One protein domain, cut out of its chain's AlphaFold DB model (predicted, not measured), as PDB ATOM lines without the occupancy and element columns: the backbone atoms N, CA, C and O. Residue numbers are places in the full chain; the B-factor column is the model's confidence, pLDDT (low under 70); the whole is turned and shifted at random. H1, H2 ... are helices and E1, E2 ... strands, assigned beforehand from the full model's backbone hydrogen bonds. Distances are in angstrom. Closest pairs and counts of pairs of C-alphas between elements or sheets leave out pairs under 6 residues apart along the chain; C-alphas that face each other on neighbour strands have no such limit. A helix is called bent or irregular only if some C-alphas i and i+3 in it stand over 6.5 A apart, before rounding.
ATOM      1  N   ILE A 551     -54.995  28.581 -44.095       89.62
ATOM      2  CA  ILE A 551     -54.352  27.551 -43.270       89.62
ATOM      3  C   ILE A 551     -54.164  28.068 -41.853       89.62
ATOM      4  O   ILE A 551     -53.477  29.065 -41.616       89.62
ATOM      5  N   GLU A 552     -54.744  27.338 -40.903       90.31
ATOM      6  CA  GLU A 552     -54.629  27.623 -39.482       90.31
ATOM      7  C   GLU A 552     -53.245  27.225 -38.943       90.31
ATOM      8  O   GLU A 552     -52.789  26.087 -39.053       90.31
ATOM      9  N   LEU A 553     -52.578  28.182 -38.304       92.44
ATOM     10  CA  LEU A 553     -51.278  28.046 -37.646       92.44
ATOM     11  C   LEU A 553     -51.362  28.500 -36.177       92.44
ATOM     12  O   LEU A 553     -50.387  28.985 -35.594       92.44
ATOM     13  N   ALA A 554     -52.528  28.318 -35.547       89.19
ATOM     14  CA  ALA A 554     -52.821  28.799 -34.198       89.19
ATOM     15  C   ALA A 554     -51.856  28.248 -33.134       89.19
ATOM     16  O   ALA A 554     -51.562  28.924 -32.151       89.19
ATOM     17  N   HIS A 555     -51.293  27.055 -33.340       92.69
ATOM     18  CA  HIS A 555     -50.277  26.483 -32.451       92.69
ATOM     19  C   HIS A 555     -48.956  27.277 -32.460       92.69
ATOM     20  O   HIS A 555     -48.313  27.390 -31.415       92.69
ATOM     21  N   ILE A 556     -48.561  27.863 -33.601       93.06
ATOM     22  CA  ILE A 556     -47.388  28.750 -33.700       93.06
ATOM     23  C   ILE A 556     -47.678  30.043 -32.943       93.06
ATOM     24  O   ILE A 556     -46.870  30.455 -32.109       93.06
ATOM     25  N   LYS A 557     -48.864  30.629 -33.160       91.50
ATOM     26  CA  LYS A 557     -49.341  31.791 -32.399       91.50
ATOM     27  C   LYS A 557     -49.301  31.519 -30.895       91.50
ATOM     28  O   LYS A 557     -48.617  32.227 -30.167       91.50
ATOM     29  N   TYR A 558     -49.955  30.459 -30.426       92.56
ATOM     30  CA  TYR A 558     -50.001  30.111 -29.001       92.56
ATOM     31  C   TYR A 558     -48.603  29.941 -28.391       92.56
ATOM     32  O   TYR A 558     -48.359  30.369 -27.264       92.56
ATOM     33  N   ARG A 559     -47.664  29.347 -29.139       93.00
ATOM     34  CA  ARG A 559     -46.299  29.104 -28.660       93.00
ATOM     35  C   ARG A 559     -45.429  30.364 -28.632       93.00
ATOM     36  O   ARG A 559     -44.604  30.489 -27.728       93.00
ATOM     37  N   TYR A 560     -45.561  31.260 -29.611       92.44
ATOM     38  CA  TYR A 560     -44.581  32.330 -29.836       92.44
ATOM     39  C   TYR A 560     -45.125  33.759 -29.710       92.44
ATOM     40  O   TYR A 560     -44.304  34.665 -29.585       92.44
ATOM     41  N   CYS A 561     -46.445  33.988 -29.681       87.62
ATOM     42  CA  CYS A 561     -47.047  35.333 -29.712       87.62
ATOM     43  C   CYS A 561     -46.499  36.250 -28.611       87.62
ATOM     44  O   CYS A 561     -45.982  37.321 -28.905       87.62
ATOM     45  N   GLU A 562     -46.481  35.798 -27.352       84.38
ATOM     46  CA  GLU A 562     -45.985  36.613 -26.233       84.38
ATOM     47  C   GLU A 562     -44.480  36.938 -26.364       84.38
ATOM     48  O   GLU A 562     -44.018  38.031 -26.028       84.38
ATOM     49  N   ALA A 563     -43.679  35.989 -26.860       84.44
ATOM     50  CA  ALA A 563     -42.251  36.201 -27.088       84.44
ATOM     51  C   ALA A 563     -41.997  37.149 -28.272       84.44
ATOM     52  O   ALA A 563     -41.092  37.984 -28.204       84.44
ATOM     53  N   TRP A 564     -42.811  37.041 -29.324       86.31
ATOM     54  CA  TRP A 564     -42.769  37.895 -30.505       86.31
ATOM     55  C   TRP A 564     -43.184  39.333 -30.180       86.31
ATOM     56  O   TRP A 564     -42.460  40.269 -30.510       86.31
ATOM     57  N   GLU A 565     -44.261  39.522 -29.417       81.44
ATOM     58  CA  GLU A 565     -44.691  40.834 -28.918       81.44
ATOM     59  C   GLU A 565     -43.618  41.491 -28.045       81.44
ATOM     60  O   GLU A 565     -43.318  42.673 -28.202       81.44
ATOM     61  N   ARG A 566     -42.965  40.727 -27.156       79.50
ATOM     62  CA  ARG A 566     -41.842  41.236 -26.346       79.50
ATOM     63  C   ARG A 566     -40.628  41.631 -27.190       79.50
ATOM     64  O   ARG A 566     -39.892  42.531 -26.781       79.50
ATOM     65  N   LEU A 567     -40.394  40.952 -28.314       76.69
ATOM     66  CA  LEU A 567     -39.341  41.293 -29.273       76.69
ATOM     67  C   LEU A 567     -39.701  42.568 -30.060       76.69
ATOM     68  O   LEU A 567     -38.831  43.409 -30.267       76.69
ATOM     69  N   ARG A 568     -40.977  42.725 -30.446       71.00
ATOM     70  CA  ARG A 568     -41.513  43.862 -31.222       71.00
ATOM     71  C   ARG A 568     -41.803  45.112 -30.384       71.00
ATOM     72  O   ARG A 568     -41.851  46.208 -30.940       71.00
ATOM     73  N   ALA A 569     -41.990  44.979 -29.069       64.56
ATOM     74  CA  ALA A 569     -42.338  46.091 -28.189       64.56
ATOM     75  C   ALA A 569     -41.320  47.245 -28.323       64.56
ATOM     76  O   ALA A 569     -40.117  47.039 -28.111       64.56
ATOM     77  N   PRO A 570     -41.764  48.475 -28.654       52.22
ATOM     78  CA  PRO A 570     -40.853  49.575 -28.906       52.22
ATOM     79  C   PRO A 570     -40.018  49.884 -27.664       52.22
ATOM     80  O   PRO A 570     -40.489  49.851 -26.527       52.22
ATOM     81  N   TYR A 571     -38.774  50.275 -27.924       44.06
ATOM     82  CA  TYR A 571     -37.675  50.604 -27.009       44.06
ATOM     83  C   TYR A 571     -38.012  51.495 -25.779       44.06
ATOM     84  O   TYR A 571     -37.178  51.669 -24.890       44.06
ATOM     85  N   LYS A 572     -39.224  52.057 -25.686       35.78
ATOM     86  CA  LYS A 572     -39.647  53.040 -24.676       35.78
ATOM     87  C   LYS A 572     -40.204  52.460 -23.365       35.78
ATOM     88  O   LYS A 572     -40.264  53.204 -22.393       35.78
ATOM     89  N   THR A 591     -31.883  45.570 -35.430       55.53
ATOM     90  CA  THR A 591     -31.080  44.734 -36.336       55.53
ATOM     91  C   THR A 591     -30.124  43.792 -35.586       55.53
ATOM     92  O   THR A 591     -29.077  43.404 -36.106       55.53
ATOM     93  N   SER A 592     -30.407  43.473 -34.319       65.25
ATOM     94  CA  SER A 592     -29.523  42.634 -33.509       65.25
ATOM     95  C   SER A 592     -29.625  41.159 -33.910       65.25
ATOM     96  O   SER A 592     -30.679  40.679 -34.325       65.25
ATOM     97  N   ARG A 593     -28.537  40.402 -33.705       72.69
ATOM     98  CA  ARG A 593     -28.468  38.950 -33.959       72.69
ATOM     99  C   ARG A 593     -29.648  38.173 -33.357       72.69
ATOM    100  O   ARG A 593     -30.074  37.174 -33.922       72.69
ATOM    101  N   SER A 594     -30.194  38.632 -32.230       74.81
ATOM    102  CA  SER A 594     -31.358  38.023 -31.577       74.81
ATOM    103  C   SER A 594     -32.648  38.160 -32.390       74.81
ATOM    104  O   SER A 594     -33.413  37.205 -32.447       74.81
ATOM    105  N   HIS A 595     -32.878  39.308 -33.036       78.06
ATOM    106  CA  HIS A 595     -34.045  39.515 -33.900       78.06
ATOM    107  C   HIS A 595     -33.945  38.656 -35.159       78.06
ATOM    108  O   HIS A 595     -34.919  38.019 -35.551       78.06
ATOM    109  N   TRP A 596     -32.746  38.586 -35.746       78.38
ATOM    110  CA  TRP A 596     -32.477  37.731 -36.898       78.38
ATOM    111  C   TRP A 596     -32.749  36.258 -36.558       78.38
ATOM    112  O   TRP A 596     -33.550  35.611 -37.219       78.38
ATOM    113  N   LEU A 597     -32.185  35.758 -35.450       81.62
ATOM    114  CA  LEU A 597     -32.387  34.375 -35.000       81.62
ATOM    115  C   LEU A 597     -33.857  34.050 -34.712       81.62
ATOM    116  O   LEU A 597     -34.311  32.964 -35.063       81.62
ATOM    117  N   ALA A 598     -34.595  34.967 -34.080       84.75
ATOM    118  CA  ALA A 598     -36.019  34.782 -33.815       84.75
ATOM    119  C   ALA A 598     -36.835  34.712 -35.115       84.75
ATOM    120  O   ALA A 598     -37.674  33.828 -35.258       84.75
ATOM    121  N   THR A 599     -36.532  35.590 -36.076       83.94
ATOM    122  CA  THR A 599     -37.169  35.611 -37.404       83.94
ATOM    123  C   THR A 599     -36.906  34.303 -38.149       83.94
ATOM    124  O   THR A 599     -37.849  33.616 -38.535       83.94
ATOM    125  N   THR A 600     -35.635  33.901 -38.255       87.25
ATOM    126  CA  THR A 600     -35.211  32.624 -38.849       87.25
ATOM    127  C   THR A 600     -35.891  31.433 -38.179       87.25
ATOM    128  O   THR A 600     -36.328  30.504 -38.854       87.25
ATOM    129  N   HIS A 601     -35.992  31.436 -36.848       89.31
ATOM    130  CA  HIS A 601     -36.633  30.346 -36.123       89.31
ATOM    131  C   HIS A 601     -38.115  30.243 -36.478       89.31
ATOM    132  O   HIS A 601     -38.548  29.173 -36.887       89.31
ATOM    133  N   ILE A 602     -38.872  31.336 -36.362       90.31
ATOM    134  CA  ILE A 602     -40.326  31.308 -36.549       90.31
ATOM    135  C   ILE A 602     -40.699  31.030 -38.010       90.31
ATOM    136  O   ILE A 602     -41.582  30.210 -38.243       90.31
ATOM    137  N   LEU A 603     -39.998  31.619 -38.989       89.19
ATOM    138  CA  LEU A 603     -40.199  31.286 -40.409       89.19
ATOM    139  C   LEU A 603     -39.987  29.797 -40.670       89.19
ATOM    140  O   LEU A 603     -40.792  29.159 -41.344       89.19
ATOM    141  N   PHE A 604     -38.930  29.221 -40.096       91.12
ATOM    142  CA  PHE A 604     -38.695  27.790 -40.210       91.12
ATOM    143  C   PHE A 604     -39.826  26.968 -39.580       91.12
ATOM    144  O   PHE A 604     -40.280  26.008 -40.193       91.12
ATOM    145  N   GLU A 605     -40.306  27.332 -38.387       91.69
ATOM    146  CA  GLU A 605     -41.426  26.621 -37.750       91.69
ATOM    147  C   GLU A 605     -42.712  26.705 -38.591       91.69
ATOM    148  O   GLU A 605     -43.426  25.710 -38.685       91.69
ATOM    149  N   ILE A 606     -42.973  27.835 -39.263       92.31
ATOM    150  CA  ILE A 606     -44.082  27.968 -40.225       92.31
ATOM    151  C   ILE A 606     -43.916  26.966 -41.375       92.31
ATOM    152  O   ILE A 606     -44.832  26.190 -41.644       92.31
ATOM    153  N   LEU A 607     -42.740  26.923 -42.014       91.38
ATOM    154  CA  LEU A 607     -42.470  26.004 -43.129       91.38
ATOM    155  C   LEU A 607     -42.620  24.531 -42.734       91.38
ATOM    156  O   LEU A 607     -43.227  23.749 -43.465       91.38
ATOM    157  N   ILE A 608     -42.074  24.148 -41.579       91.12
ATOM    158  CA  ILE A 608     -42.158  22.772 -41.079       91.12
ATOM    159  C   ILE A 608     -43.587  22.405 -40.711       91.12
ATOM    160  O   ILE A 608     -44.033  21.315 -41.051       91.12
ATOM    161  N   SER A 609     -44.312  23.309 -40.058       92.31
ATOM    162  CA  SER A 609     -45.699  23.065 -39.687       92.31
ATOM    163  C   SER A 609     -46.587  22.836 -40.912       92.31
ATOM    164  O   SER A 609     -47.348  21.867 -40.953       92.31
ATOM    165  N   LEU A 610     -46.421  23.659 -41.953       91.94
ATOM    166  CA  LEU A 610     -47.104  23.472 -43.231       91.94
ATOM    167  C   LEU A 610     -46.735  22.131 -43.873       91.94
ATOM    168  O   LEU A 610     -47.620  21.371 -44.262       91.94
ATOM    169  N   ARG A 611     -45.440  21.796 -43.928       90.88
ATOM    170  CA  ARG A 611     -44.960  20.516 -44.466       90.88
ATOM    171  C   ARG A 611     -45.568  19.320 -43.733       90.88
ATOM    172  O   ARG A 611     -46.090  18.412 -44.376       90.88
ATOM    173  N   ASP A 612     -45.487  19.314 -42.407       89.25
ATOM    174  CA  ASP A 612     -45.898  18.188 -41.567       89.25
ATOM    175  C   ASP A 612     -47.429  18.038 -41.529       89.25
ATOM    176  O   ASP A 612     -47.933  16.929 -41.355       89.25
ATOM    177  N   SER A 613     -48.165  19.124 -41.788       90.19
ATOM    178  CA  SER A 613     -49.628  19.124 -41.954       90.19
ATOM    179  C   SER A 613     -50.086  18.734 -43.369       90.19
ATOM    180  O   SER A 613     -51.272  18.812 -43.673       90.19
ATOM    181  N   GLY A 614     -49.172  18.312 -44.253       88.56
ATOM    182  CA  GLY A 614     -49.495  17.877 -45.618       88.56
ATOM    183  C   GLY A 614     -49.588  19.003 -46.655       88.56
ATOM    184  O   GLY A 614     -50.004  18.757 -47.785       88.56
ATOM    185  N   HIS A 615     -49.166  20.221 -46.314       90.31
ATOM    186  CA  HIS A 615     -49.179  21.411 -47.177       90.31
ATOM    187  C   HIS A 615     -47.773  21.769 -47.690       90.31
ATOM    188  O   HIS A 615     -47.348  22.926 -47.653       90.31
ATOM    189  N   ALA A 616     -47.017  20.763 -48.141       85.00
ATOM    190  CA  ALA A 616     -45.640  20.943 -48.611       85.00
ATOM    191  C   ALA A 616     -45.536  21.850 -49.853       85.00
ATOM    192  O   ALA A 616     -44.564  22.581 -49.986       85.00
ATOM    193  N   ASP A 617     -46.553  21.855 -50.714       78.94
ATOM    194  CA  ASP A 617     -46.677  22.738 -51.882       78.94
ATOM    195  C   ASP A 617     -46.711  24.231 -51.502       78.94
ATOM    196  O   ASP A 617     -46.036  25.067 -52.100       78.94
ATOM    197  N   LYS A 618     -47.457  24.562 -50.449       85.75
ATOM    198  CA  LYS A 618     -47.604  25.922 -49.909       85.75
ATOM    199  C   LYS A 618     -46.390  26.343 -49.089       85.75
ATOM    200  O   LYS A 618     -45.969  27.498 -49.139       85.75
ATOM    201  N   ALA A 619     -45.795  25.394 -48.370       85.50
ATOM    202  CA  ALA A 619     -44.508  25.592 -47.720       85.50
ATOM    203  C   ALA A 619     -43.407  25.888 -48.751       85.50
ATOM    204  O   ALA A 619     -42.612  26.799 -48.538       85.50
ATOM    205  N   ASP A 620     -43.401  25.187 -49.888       77.56
ATOM    206  CA  ASP A 620     -42.479  25.446 -50.994       77.56
ATOM    207  C   ASP A 620     -42.679  26.848 -51.581       77.56
ATOM    208  O   ASP A 620     -41.692  27.540 -51.811       77.56
ATOM    209  N   ALA A 621     -43.921  27.320 -51.736       74.25
ATOM    210  CA  ALA A 621     -44.193  28.686 -52.199       74.25
ATOM    211  C   ALA A 621     -43.576  29.765 -51.285       74.25
ATOM    212  O   ALA A 621     -42.945  30.711 -51.767       74.25
ATOM    213  N   ILE A 622     -43.696  29.604 -49.960       78.00
ATOM    214  CA  ILE A 622     -43.043  30.500 -48.993       78.00
ATOM    215  C   ILE A 622     -41.521  30.321 -49.054       78.00
ATOM    216  O   ILE A 622     -40.790  31.304 -49.128       78.00
ATOM    217  N   TRP A 623     -41.024  29.082 -49.058       79.19
ATOM    218  CA  TRP A 623     -39.592  28.773 -49.073       79.19
ATOM    219  C   TRP A 623     -38.871  29.383 -50.273       79.19
ATOM    220  O   TRP A 623     -37.889  30.097 -50.090       79.19
ATOM    221  N   GLN A 624     -39.399  29.169 -51.478       68.94
ATOM    222  CA  GLN A 624     -38.860  29.709 -52.732       68.94
ATOM    223  C   GLN A 624     -38.734  31.228 -52.728       68.94
ATOM    224  O   GLN A 624     -37.933  31.800 -53.457       68.94
ATOM    225  N   SER A 625     -39.501  31.868 -51.861       65.69
ATOM    226  CA  SER A 625     -39.606  33.304 -51.799       65.69
ATOM    227  C   SER A 625     -38.738  33.972 -50.744       65.69
ATOM    228  O   SER A 625     -38.438  35.154 -50.875       65.69
ATOM    229  N   VAL A 626     -38.371  33.247 -49.687       69.94
ATOM    230  CA  VAL A 626     -37.544  33.778 -48.595       69.94
ATOM    231  C   VAL A 626     -36.191  33.082 -48.484       69.94
ATOM    232  O   VAL A 626     -35.413  33.441 -47.603       69.94
ATOM    233  N   MET A 627     -35.898  32.066 -49.306       69.12
ATOM    234  CA  MET A 627     -34.637  31.332 -49.208       69.12
ATOM    235  C   MET A 627     -33.435  32.197 -49.579       69.12
ATOM    236  O   MET A 627     -33.503  33.041 -50.468       69.12
ATOM    237  N   ASN A 628     -32.301  31.917 -48.947       68.69
ATOM    238  CA  ASN A 628     -31.014  32.387 -49.434       68.69
ATOM    239  C   ASN A 628     -30.505  31.432 -50.534       68.69
ATOM    240  O   ASN A 628     -30.297  30.249 -50.241       68.69
ATOM    241  N   PRO A 629     -30.224  31.913 -51.761       55.84
ATOM    242  CA  PRO A 629     -29.723  31.078 -52.857       55.84
ATOM    243  C   PRO A 629     -28.405  30.353 -52.554       55.84
ATOM    244  O   PRO A 629     -28.086  29.346 -53.181       55.84
ATOM    245  N   HIS A 630     -27.622  30.853 -51.595       63.72
ATOM    246  CA  HIS A 630     -26.355  30.246 -51.189       63.72
ATOM    247  C   HIS A 630     -26.520  29.089 -50.191       63.72
ATOM    248  O   HIS A 630     -25.525  28.468 -49.804       63.72
ATOM    249  N   TRP A 631     -27.748  28.780 -49.764       68.00
ATOM    250  CA  TRP A 631     -28.015  27.679 -48.846       68.00
ATOM    251  C   TRP A 631     -28.219  26.356 -49.605       68.00
ATOM    252  O   TRP A 631     -29.256  26.102 -50.218       68.00
ATOM    253  N   MET A 632     -27.194  25.497 -49.565       68.94
ATOM    254  CA  MET A 632     -27.083  24.298 -50.408       68.94
ATOM    255  C   MET A 632     -27.205  22.991 -49.611       68.94
ATOM    256  O   MET A 632     -26.910  22.908 -48.414       68.94
ATOM    257  N   LYS A 633     -27.560  21.910 -50.311       64.38
ATOM    258  CA  LYS A 633     -27.446  20.523 -49.847       64.38
ATOM    259  C   LYS A 633     -25.986  20.201 -49.533       64.38
ATOM    260  O   LYS A 633     -25.058  20.752 -50.116       64.38
ATOM    261  N   LYS A 634     -25.771  19.174 -48.705       62.84
ATOM    262  CA  LYS A 634     -24.424  18.642 -48.408       62.84
ATOM    263  C   LYS A 634     -23.620  18.229 -49.651       62.84
ATOM    264  O   LYS A 634     -22.405  18.126 -49.564       62.84
ATOM    265  N   GLN A 635     -24.294  17.951 -50.766       55.94
ATOM    266  CA  GLN A 635     -23.686  17.545 -52.037       55.94
ATOM    267  C   GLN A 635     -23.362  18.731 -52.963       55.94
ATOM    268  O   GLN A 635     -22.792  18.512 -54.023       55.94
ATOM    269  N   GLY A 636     -23.680  19.969 -52.558       58.75
ATOM    270  CA  GLY A 636     -23.419  21.172 -53.350       58.75
ATOM    271  C   GLY A 636     -24.530  21.554 -54.329       58.75
ATOM    272  O   GLY A 636     -24.298  22.422 -55.158       58.75
ATOM    273  N   ASP A 637     -25.715  20.946 -54.221       55.47
ATOM    274  CA  ASP A 637     -26.909  21.283 -55.012       55.47
ATOM    275  C   ASP A 637     -27.857  22.220 -54.231       55.47
ATOM    276  O   ASP A 637     -27.931  22.090 -53.007       55.47
ATOM    277  N   PRO A 638     -28.628  23.118 -54.875       58.50
ATOM    278  CA  PRO A 638     -29.608  23.970 -54.194       58.50
ATOM    279  C   PRO A 638     -30.723  23.175 -53.494       58.50
ATOM    280  O   PRO A 638     -31.069  22.055 -53.893       58.50
ATOM    281  N   ILE A 639     -31.309  23.752 -52.440       70.69
ATOM    282  CA  ILE A 639     -32.485  23.189 -51.762       70.69
ATOM    283  C   ILE A 639     -33.752  23.791 -52.373       70.69
ATOM    284  O   ILE A 639     -34.147  24.905 -52.047       70.69
ATOM    285  N   GLU A 640     -34.407  23.032 -53.253       62.84
ATOM    286  CA  GLU A 640     -35.580  23.498 -54.007       62.84
ATOM    287  C   GLU A 640     -36.928  23.168 -53.333       62.84
ATOM    288  O   GLU A 640     -37.968  23.658 -53.763       62.84
ATOM    289  N   SER A 641     -36.954  22.362 -52.270       80.44
ATOM    290  CA  SER A 641     -38.195  22.038 -51.555       80.44
ATOM    291  C   SER A 641     -37.961  21.867 -50.058       80.44
ATOM    292  O   SER A 641     -36.917  21.369 -49.630       80.44
ATOM    293  N   VAL A 642     -38.964  22.203 -49.247       83.38
ATOM    294  CA  VAL A 642     -38.995  21.935 -47.804       83.38
ATOM    295  C   VAL A 642     -38.955  20.439 -47.488       83.38
ATOM    296  O   VAL A 642     -38.593  20.036 -46.377       83.38
ATOM    297  N   LEU A 643     -39.308  19.589 -48.460       83.56
ATOM    298  CA  LEU A 643     -39.181  18.134 -48.358       83.56
ATOM    299  C   LEU A 643     -37.718  17.675 -48.382       83.56
ATOM    300  O   LEU A 643     -37.399  16.627 -47.822       83.56
ATOM    301  N   ASP A 644     -36.828  18.478 -48.967       81.50
ATOM    302  CA  ASP A 644     -35.390  18.215 -48.988       81.50
ATOM    303  C   ASP A 644     -34.694  18.655 -47.689       81.50
ATOM    304  O   ASP A 644     -33.489  18.435 -47.519       81.50
ATOM    305  N   PHE A 645     -35.424  19.273 -46.750       84.75
ATOM    306  CA  PHE A 645     -34.840  19.726 -45.494       84.75
ATOM    307  C   PHE A 645     -34.296  18.545 -44.682       84.75
ATOM    308  O   PHE A 645     -34.980  17.531 -44.500       84.75
ATOM    309  N   PRO A 646     -33.084  18.669 -44.107       77.50
ATOM    310  CA  PRO A 646     -32.557  17.656 -43.207       77.50
ATOM    311  C   PRO A 646     -33.535  17.400 -42.053       77.50
ATOM    312  O   PRO A 646     -33.900  18.325 -41.330       77.50
ATOM    313  N   ARG A 647     -33.922  16.134 -41.841       67.69
ATOM    314  CA  ARG A 647     -34.945  15.744 -40.845       67.69
ATOM    315  C   ARG A 647     -34.673  16.269 -39.424       67.69
ATOM    316  O   ARG A 647     -35.615  16.514 -38.688       67.69
ATOM    317  N   ASN A 648     -33.403  16.495 -39.068       71.38
ATOM    318  CA  ASN A 648     -32.967  16.996 -37.758       71.38
ATOM    319  C   ASN A 648     -32.209  18.334 -37.864       71.38
ATOM    320  O   ASN A 648     -31.091  18.471 -37.353       71.38
ATOM    321  N   LEU A 649     -32.771  19.320 -38.570       77.00
ATOM    322  CA  LEU A 649     -32.140  20.634 -38.722       77.00
ATOM    323  C   LEU A 649     -32.217  21.459 -37.418       77.00
ATOM    324  O   LEU A 649     -33.220  22.111 -37.106       77.00
ATOM    325  N   LYS A 650     -31.124  21.429 -36.646       74.00
ATOM    326  CA  LYS A 650     -30.934  22.257 -35.444       74.00
ATOM    327  C   LYS A 650     -30.915  23.748 -35.782       74.00
ATOM    328  O   LYS A 650     -30.488  24.119 -36.869       74.00
ATOM    329  N   LEU A 651     -31.308  24.593 -34.823       67.62
ATOM    330  CA  LEU A 651     -31.366  26.052 -34.981       67.62
ATOM    331  C   LEU A 651     -30.024  26.664 -35.421       67.62
ATOM    332  O   LEU A 651     -30.012  27.522 -36.296       67.62
ATOM    333  N   GLU A 652     -28.901  26.185 -34.879       65.19
ATOM    334  CA  GLU A 652     -27.550  26.618 -35.279       65.19
ATOM    335  C   GLU A 652     -27.218  26.351 -36.758       65.19
ATOM    336  O   GLU A 652     -26.429  27.081 -37.347       65.19
ATOM    337  N   ASN A 653     -27.870  25.362 -37.377       73.31
ATOM    338  CA  ASN A 653     -27.678  24.994 -38.783       73.31
ATOM    339  C   ASN A 653     -28.667  25.704 -39.725       73.31
ATOM    340  O   ASN A 653     -28.658  25.443 -40.925       73.31
ATOM    341  N   ARG A 654     -29.528  26.579 -39.186       81.19
ATOM    342  CA  ARG A 654     -30.446  27.440 -39.956       81.19
ATOM    343  C   ARG A 654     -29.801  28.791 -40.292       81.19
ATOM    344  O   ARG A 654     -30.479  29.693 -40.775       81.19
ATOM    345  N   GLN A 655     -28.514  28.965 -39.974       71.69
ATOM    346  CA  GLN A 655     -27.796  30.196 -40.269       71.69
ATOM    347  C   GLN A 655     -27.765  30.438 -41.784       71.69
ATOM    348  O   GLN A 655     -27.521  29.504 -42.543       71.69
ATOM    349  N   ASP A 656     -28.055  31.673 -42.200       73.38
ATOM    350  CA  ASP A 656     -28.095  32.109 -43.599       73.38
ATOM    351  C   ASP A 656     -29.065  31.312 -44.491       73.38
ATOM    352  O   ASP A 656     -28.954  31.373 -45.705       73.38
ATOM    353  N   MET A 657     -30.029  30.590 -43.905       79.94
ATOM    354  CA  MET A 657     -31.038  29.813 -44.638       79.94
ATOM    355  C   MET A 657     -32.035  30.704 -45.393       79.94
ATOM    356  O   MET A 657     -32.518  30.331 -46.458       79.94
ATOM    357  N   PHE A 658     -32.337  31.876 -44.837       78.62
ATOM    358  CA  PHE A 658     -33.270  32.841 -45.405       78.62
ATOM    359  C   PHE A 658     -32.545  34.121 -45.812       78.62
ATOM    360  O   PHE A 658     -31.626  34.558 -45.110       78.62
ATOM    361  N   ASP A 659     -32.999  34.739 -46.897       69.00
ATOM    362  CA  ASP A 659     -32.585  36.080 -47.294       69.00
ATOM    363  C   ASP A 659     -33.380  37.125 -46.492       69.00
ATOM    364  O   ASP A 659     -34.475  37.559 -46.853       69.00
ATOM    365  N   ILE A 660     -32.870  37.443 -45.299       69.88
ATOM    366  CA  ILE A 660     -33.541  38.327 -44.340       69.88
ATOM    367  C   ILE A 660     -32.965  39.742 -44.455       69.88
ATOM    368  O   ILE A 660     -32.052  40.131 -43.719       69.88
ATOM    369  N   GLU A 661     -33.548  40.537 -45.348       60.84
ATOM    370  CA  GLU A 661     -33.206  41.949 -45.521       60.84
ATOM    371  C   GLU A 661     -33.762  42.818 -44.371       60.84
ATOM    372  O   GLU A 661     -34.918  42.694 -43.951       60.84
ATOM    373  N   ALA A 662     -32.931  43.720 -43.835       59.94
ATOM    374  CA  ALA A 662     -33.321  44.631 -42.759       59.94
ATOM    375  C   ALA A 662     -34.065  45.865 -43.296       59.94
ATOM    376  O   ALA A 662     -33.501  46.658 -44.055       59.94
ATOM    377  N   ASN A 663     -35.278  46.100 -42.795       53.97
ATOM    378  CA  ASN A 663     -36.025  47.333 -43.004       53.97
ATOM    379  C   ASN A 663     -35.507  48.416 -42.035       53.97
ATOM    380  O   ASN A 663     -35.796  48.427 -40.830       53.97
ATOM    381  N   LYS A 664     -34.708  49.343 -42.577       49.84
ATOM    382  CA  LYS A 664     -34.055  50.429 -41.823       49.84
ATOM    383  C   LYS A 664     -35.028  51.489 -41.293       49.84
ATOM    384  O   LYS A 664     -34.619  52.269 -40.434       49.84
ATOM    385  N   GLN A 665     -36.263  51.545 -41.793       44.78
ATOM    386  CA  GLN A 665     -37.236  52.582 -41.438       44.78
ATOM    387  C   GLN A 665     -38.191  52.141 -40.337       44.78
ATOM    388  O   GLN A 665     -38.393  52.863 -39.363       44.78
ATOM    389  N   GLU A 666     -38.738  50.936 -40.473       46.34
ATOM    390  CA  GLU A 666     -39.695  50.386 -39.511       46.34
ATOM    391  C   GLU A 666     -39.011  49.724 -38.310       46.34
ATOM    392  O   GLU A 666     -39.653  49.440 -37.297       46.34
ATOM    393  N   GLY A 667     -37.690  49.524 -38.396       52.19
ATOM    394  CA  GLY A 667     -36.891  48.911 -37.343       52.19
ATOM    395  C   GLY A 667     -37.128  47.406 -37.258       52.19
ATOM    396  O   GLY A 667     -37.445  46.906 -36.179       52.19
ATOM    397  N   GLY A 668     -36.969  46.695 -38.380       66.38
ATOM    398  CA  GLY A 668     -37.267  45.263 -38.473       66.38
ATOM    399  C   GLY A 668     -36.685  44.549 -39.688       66.38
ATOM    400  O   GLY A 668     -35.745  45.051 -40.300       66.38
ATOM    401  N   PHE A 669     -37.233  43.380 -40.028       69.06
ATOM    402  CA  PHE A 669     -36.880  42.618 -41.230       69.06
ATOM    403  C   PHE A 669     -38.087  42.444 -42.150       69.06
ATOM    404  O   PHE A 669     -39.214  42.307 -41.684       69.06
ATOM    405  N   HIS A 670     -37.830  42.403 -43.449       65.56
ATOM    406  CA  HIS A 670     -38.840  42.320 -44.500       65.56
ATOM    407  C   HIS A 670     -39.852  41.155 -44.351       65.56
ATOM    408  O   HIS A 670     -41.048  41.405 -44.468       65.56
ATOM    409  N   PRO A 671     -39.458  39.923 -43.963       71.38
ATOM    410  CA  PRO A 671     -40.404  38.822 -43.731       71.38
ATOM    411  C   PRO A 671     -41.298  38.940 -42.479       71.38
ATOM    412  O   PRO A 671     -42.080  38.030 -42.204       71.38
ATOM    413  N   TRP A 672     -41.177  40.004 -41.672       79.56
ATOM    414  CA  TRP A 672     -41.896  40.119 -40.394       79.56
ATOM    415  C   TRP A 672     -43.410  40.141 -40.524       79.56
ATOM    416  O   TRP A 672     -44.067  39.586 -39.656       79.56
ATOM    417  N   TRP A 673     -43.956  40.716 -41.592       75.00
ATOM    418  CA  TRP A 673     -45.400  40.748 -41.842       75.00
ATOM    419  C   TRP A 673     -46.039  39.345 -41.811       75.00
ATOM    420  O   TRP A 673     -47.105  39.172 -41.237       75.00
ATOM    421  N   LEU A 674     -45.371  38.324 -42.369       78.81
ATOM    422  CA  LEU A 674     -45.887  36.957 -42.448       78.81
ATOM    423  C   LEU A 674     -45.992  36.366 -41.044       78.81
ATOM    424  O   LEU A 674     -46.963  35.698 -40.697       78.81
ATOM    425  N   ILE A 675     -44.981  36.652 -40.220       85.56
ATOM    426  CA  ILE A 675     -44.964  36.269 -38.813       85.56
ATOM    427  C   ILE A 675     -46.043  37.040 -38.059       85.56
ATOM    428  O   ILE A 675     -46.846  36.416 -37.372       85.56
ATOM    429  N   ASP A 676     -46.094  38.365 -38.206       79.75
ATOM    430  CA  ASP A 676     -47.098  39.231 -37.586       79.75
ATOM    431  C   ASP A 676     -48.508  38.731 -37.916       79.75
ATOM    432  O   ASP A 676     -49.339  38.640 -37.016       79.75
ATOM    433  N   ARG A 677     -48.746  38.294 -39.158       81.62
ATOM    434  CA  ARG A 677     -50.019  37.731 -39.601       81.62
ATOM    435  C   ARG A 677     -50.368  36.425 -38.904       81.62
ATOM    436  O   ARG A 677     -51.492  36.258 -38.430       81.62
ATOM    437  N   VAL A 678     -49.411  35.508 -38.783       87.50
ATOM    438  CA  VAL A 678     -49.603  34.276 -38.001       87.50
ATOM    439  C   VAL A 678     -49.892  34.610 -36.538       87.50
ATOM    440  O   VAL A 678     -50.780  34.005 -35.940       87.50
ATOM    441  N   MET A 679     -49.188  35.585 -35.957       88.62
ATOM    442  CA  MET A 679     -49.386  35.979 -34.559       88.62
ATOM    443  C   MET A 679     -50.729  36.688 -34.336       88.62
ATOM    444  O   MET A 679     -51.379  36.439 -33.322       88.62
ATOM    445  N   SER A 680     -51.191  37.520 -35.268       81.88
ATOM    446  CA  SER A 680     -52.449  38.262 -35.138       81.88
ATOM    447  C   SER A 680     -53.657  37.394 -35.499       81.88
ATOM    448  O   SER A 680     -54.513  37.148 -34.645       81.88
ATOM    449  N   ALA A 681     -53.690  36.841 -36.712       82.25
ATOM    450  CA  ALA A 681     -54.826  36.110 -37.272       82.25
ATOM    451  C   ALA A 681     -54.811  34.605 -36.960       82.25
ATOM    452  O   ALA A 681     -55.818  33.931 -37.148       82.25
ATOM    453  N   GLY A 682     -53.694  34.059 -36.470       86.94
ATOM    454  CA  GLY A 682     -53.583  32.629 -36.166       86.94
ATOM    455  C   GLY A 682     -53.442  31.736 -37.400       86.94
ATOM    456  O   GLY A 682     -53.576  30.526 -37.271       86.94
ATOM    457  N   GLY A 683     -53.170  32.296 -38.579       87.44
ATOM    458  CA  GLY A 683     -53.061  31.560 -39.837       87.44
ATOM    459  C   GLY A 683     -52.756  32.474 -41.021       87.44
ATOM    460  O   GLY A 683     -52.553  33.678 -40.842       87.44
ATOM    461  N   ILE A 684     -52.691  31.895 -42.220       85.88
ATOM    462  CA  ILE A 684     -52.275  32.578 -43.455       85.88
ATOM    463  C   ILE A 684     -53.235  32.230 -44.601       85.88
ATOM    464  O   ILE A 684     -53.625  31.071 -44.751       85.88
ATOM    465  N   TRP A 685     -53.563  33.228 -45.428       82.94
ATOM    466  CA  TRP A 685     -54.277  33.045 -46.692       82.94
ATOM    467  C   TRP A 685     -53.317  32.722 -47.837       82.94
ATOM    468  O   TRP A 685     -52.339  33.432 -48.072       82.94
TER     469      TRP A 685
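Overview. This is residues 551 to 572 and 591 to 685 of the 932 residues of the protein "HET domain-containing protein" of Coleophoma crateriformis (UniProt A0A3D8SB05). The model shows one long helix, H2, running through the middle, with H3 folded back beside it as a helical hairpin and H1 running loosely alongside it, H2 lying between H1 and H3. H5 packs at a steep tilt on H1 and on residues 599 to 603 of H2, short H4 lies near H2, and two long links with no named element join H3 to H4 and H4 to H5. The printed part has 117 residues with five named helices and one named strand, in the order H1 H2 H3 H4 H5 E1, and its class is mostly helix. The whole is compact, with a radius of gyration of the C-alphas of 14.2 A, yet elongated in outline, spanning 48 by 29 by 22 A.

Arrangement. Residues 551 to 552 pair antiparallel with residues 683 to 684 of E1, which is residues 683 to 685 and pairs with no named strand. H1, residues 554 to 568, and H2, residues 593 to 612, only just touch, with 3 pairs of C-alphas within 8 A; the closest C-alphas, Leu 567 and His 595, are 7.3 A apart. They run opposite ways at a shallow tilt of 11 degrees. H2 is the hub, touching four helices. With residues 606 to 611 alone it touches H3, residues 616 to 626, closest at the C-alphas of Leu 607 and Ala 619, 5.0 A apart. H2 and H3 form a helical hairpin at a shallow tilt of 24 degrees, opposite ways. H4, residues 651 to 654, and H2 only just touch, with 3 pairs of C-alphas within 8 A; the closest C-alphas, His 601 and Leu 651, are 6.9 A apart. H5, residues 672 to 681, touches H1 at a steep tilt of 55 degrees, opposite ways, closest at the C-alphas of Lys 557 and Met 679, 4.7 A apart. H5 touches H2 at a steep tilt of 58 degrees, the same way, closest at the C-alphas of Leu 603 and Ile 675, 7.1 A apart. H1 and H3 are apart, as are H3 and H5. Each O i to N i+4 pair is within hydrogen-bond range in H2 and H5, against 9 of 11 in H1 and 6 of 7 in H3; H4 is too short for such a pair.

Along the chain. H1 is 19.1 A long and begins at C-alpha 554, (-52.821, 28.799, -34.198); it is irregular, with C-alphas 559 and 562 7.9 A apart. H2 is 28.2 A long, from C-alpha 593 at (-28.468, 38.950, -33.959). H3 is 15.2 A, H4 5.2 A and H5 13.9 A long. E1, 7.1 A long, ends at C-alpha 685, (-54.277, 33.045, -46.692).

Size, cuts and confidence. The two C-alphas farthest apart, those of Lys 572 and Gln 635, are 47.6 A apart. Residues 573 to 590 are not printed, and C-alphas 572 and 591 are 16.7 A apart across the cut. The links H3 to H4, 24 residues, and H4 to H5, 17 residues, are long. The mean pLDDT of the printed part is 76.4; 37 residues are under 70, among them residues 624 to 638 and 659 to 670.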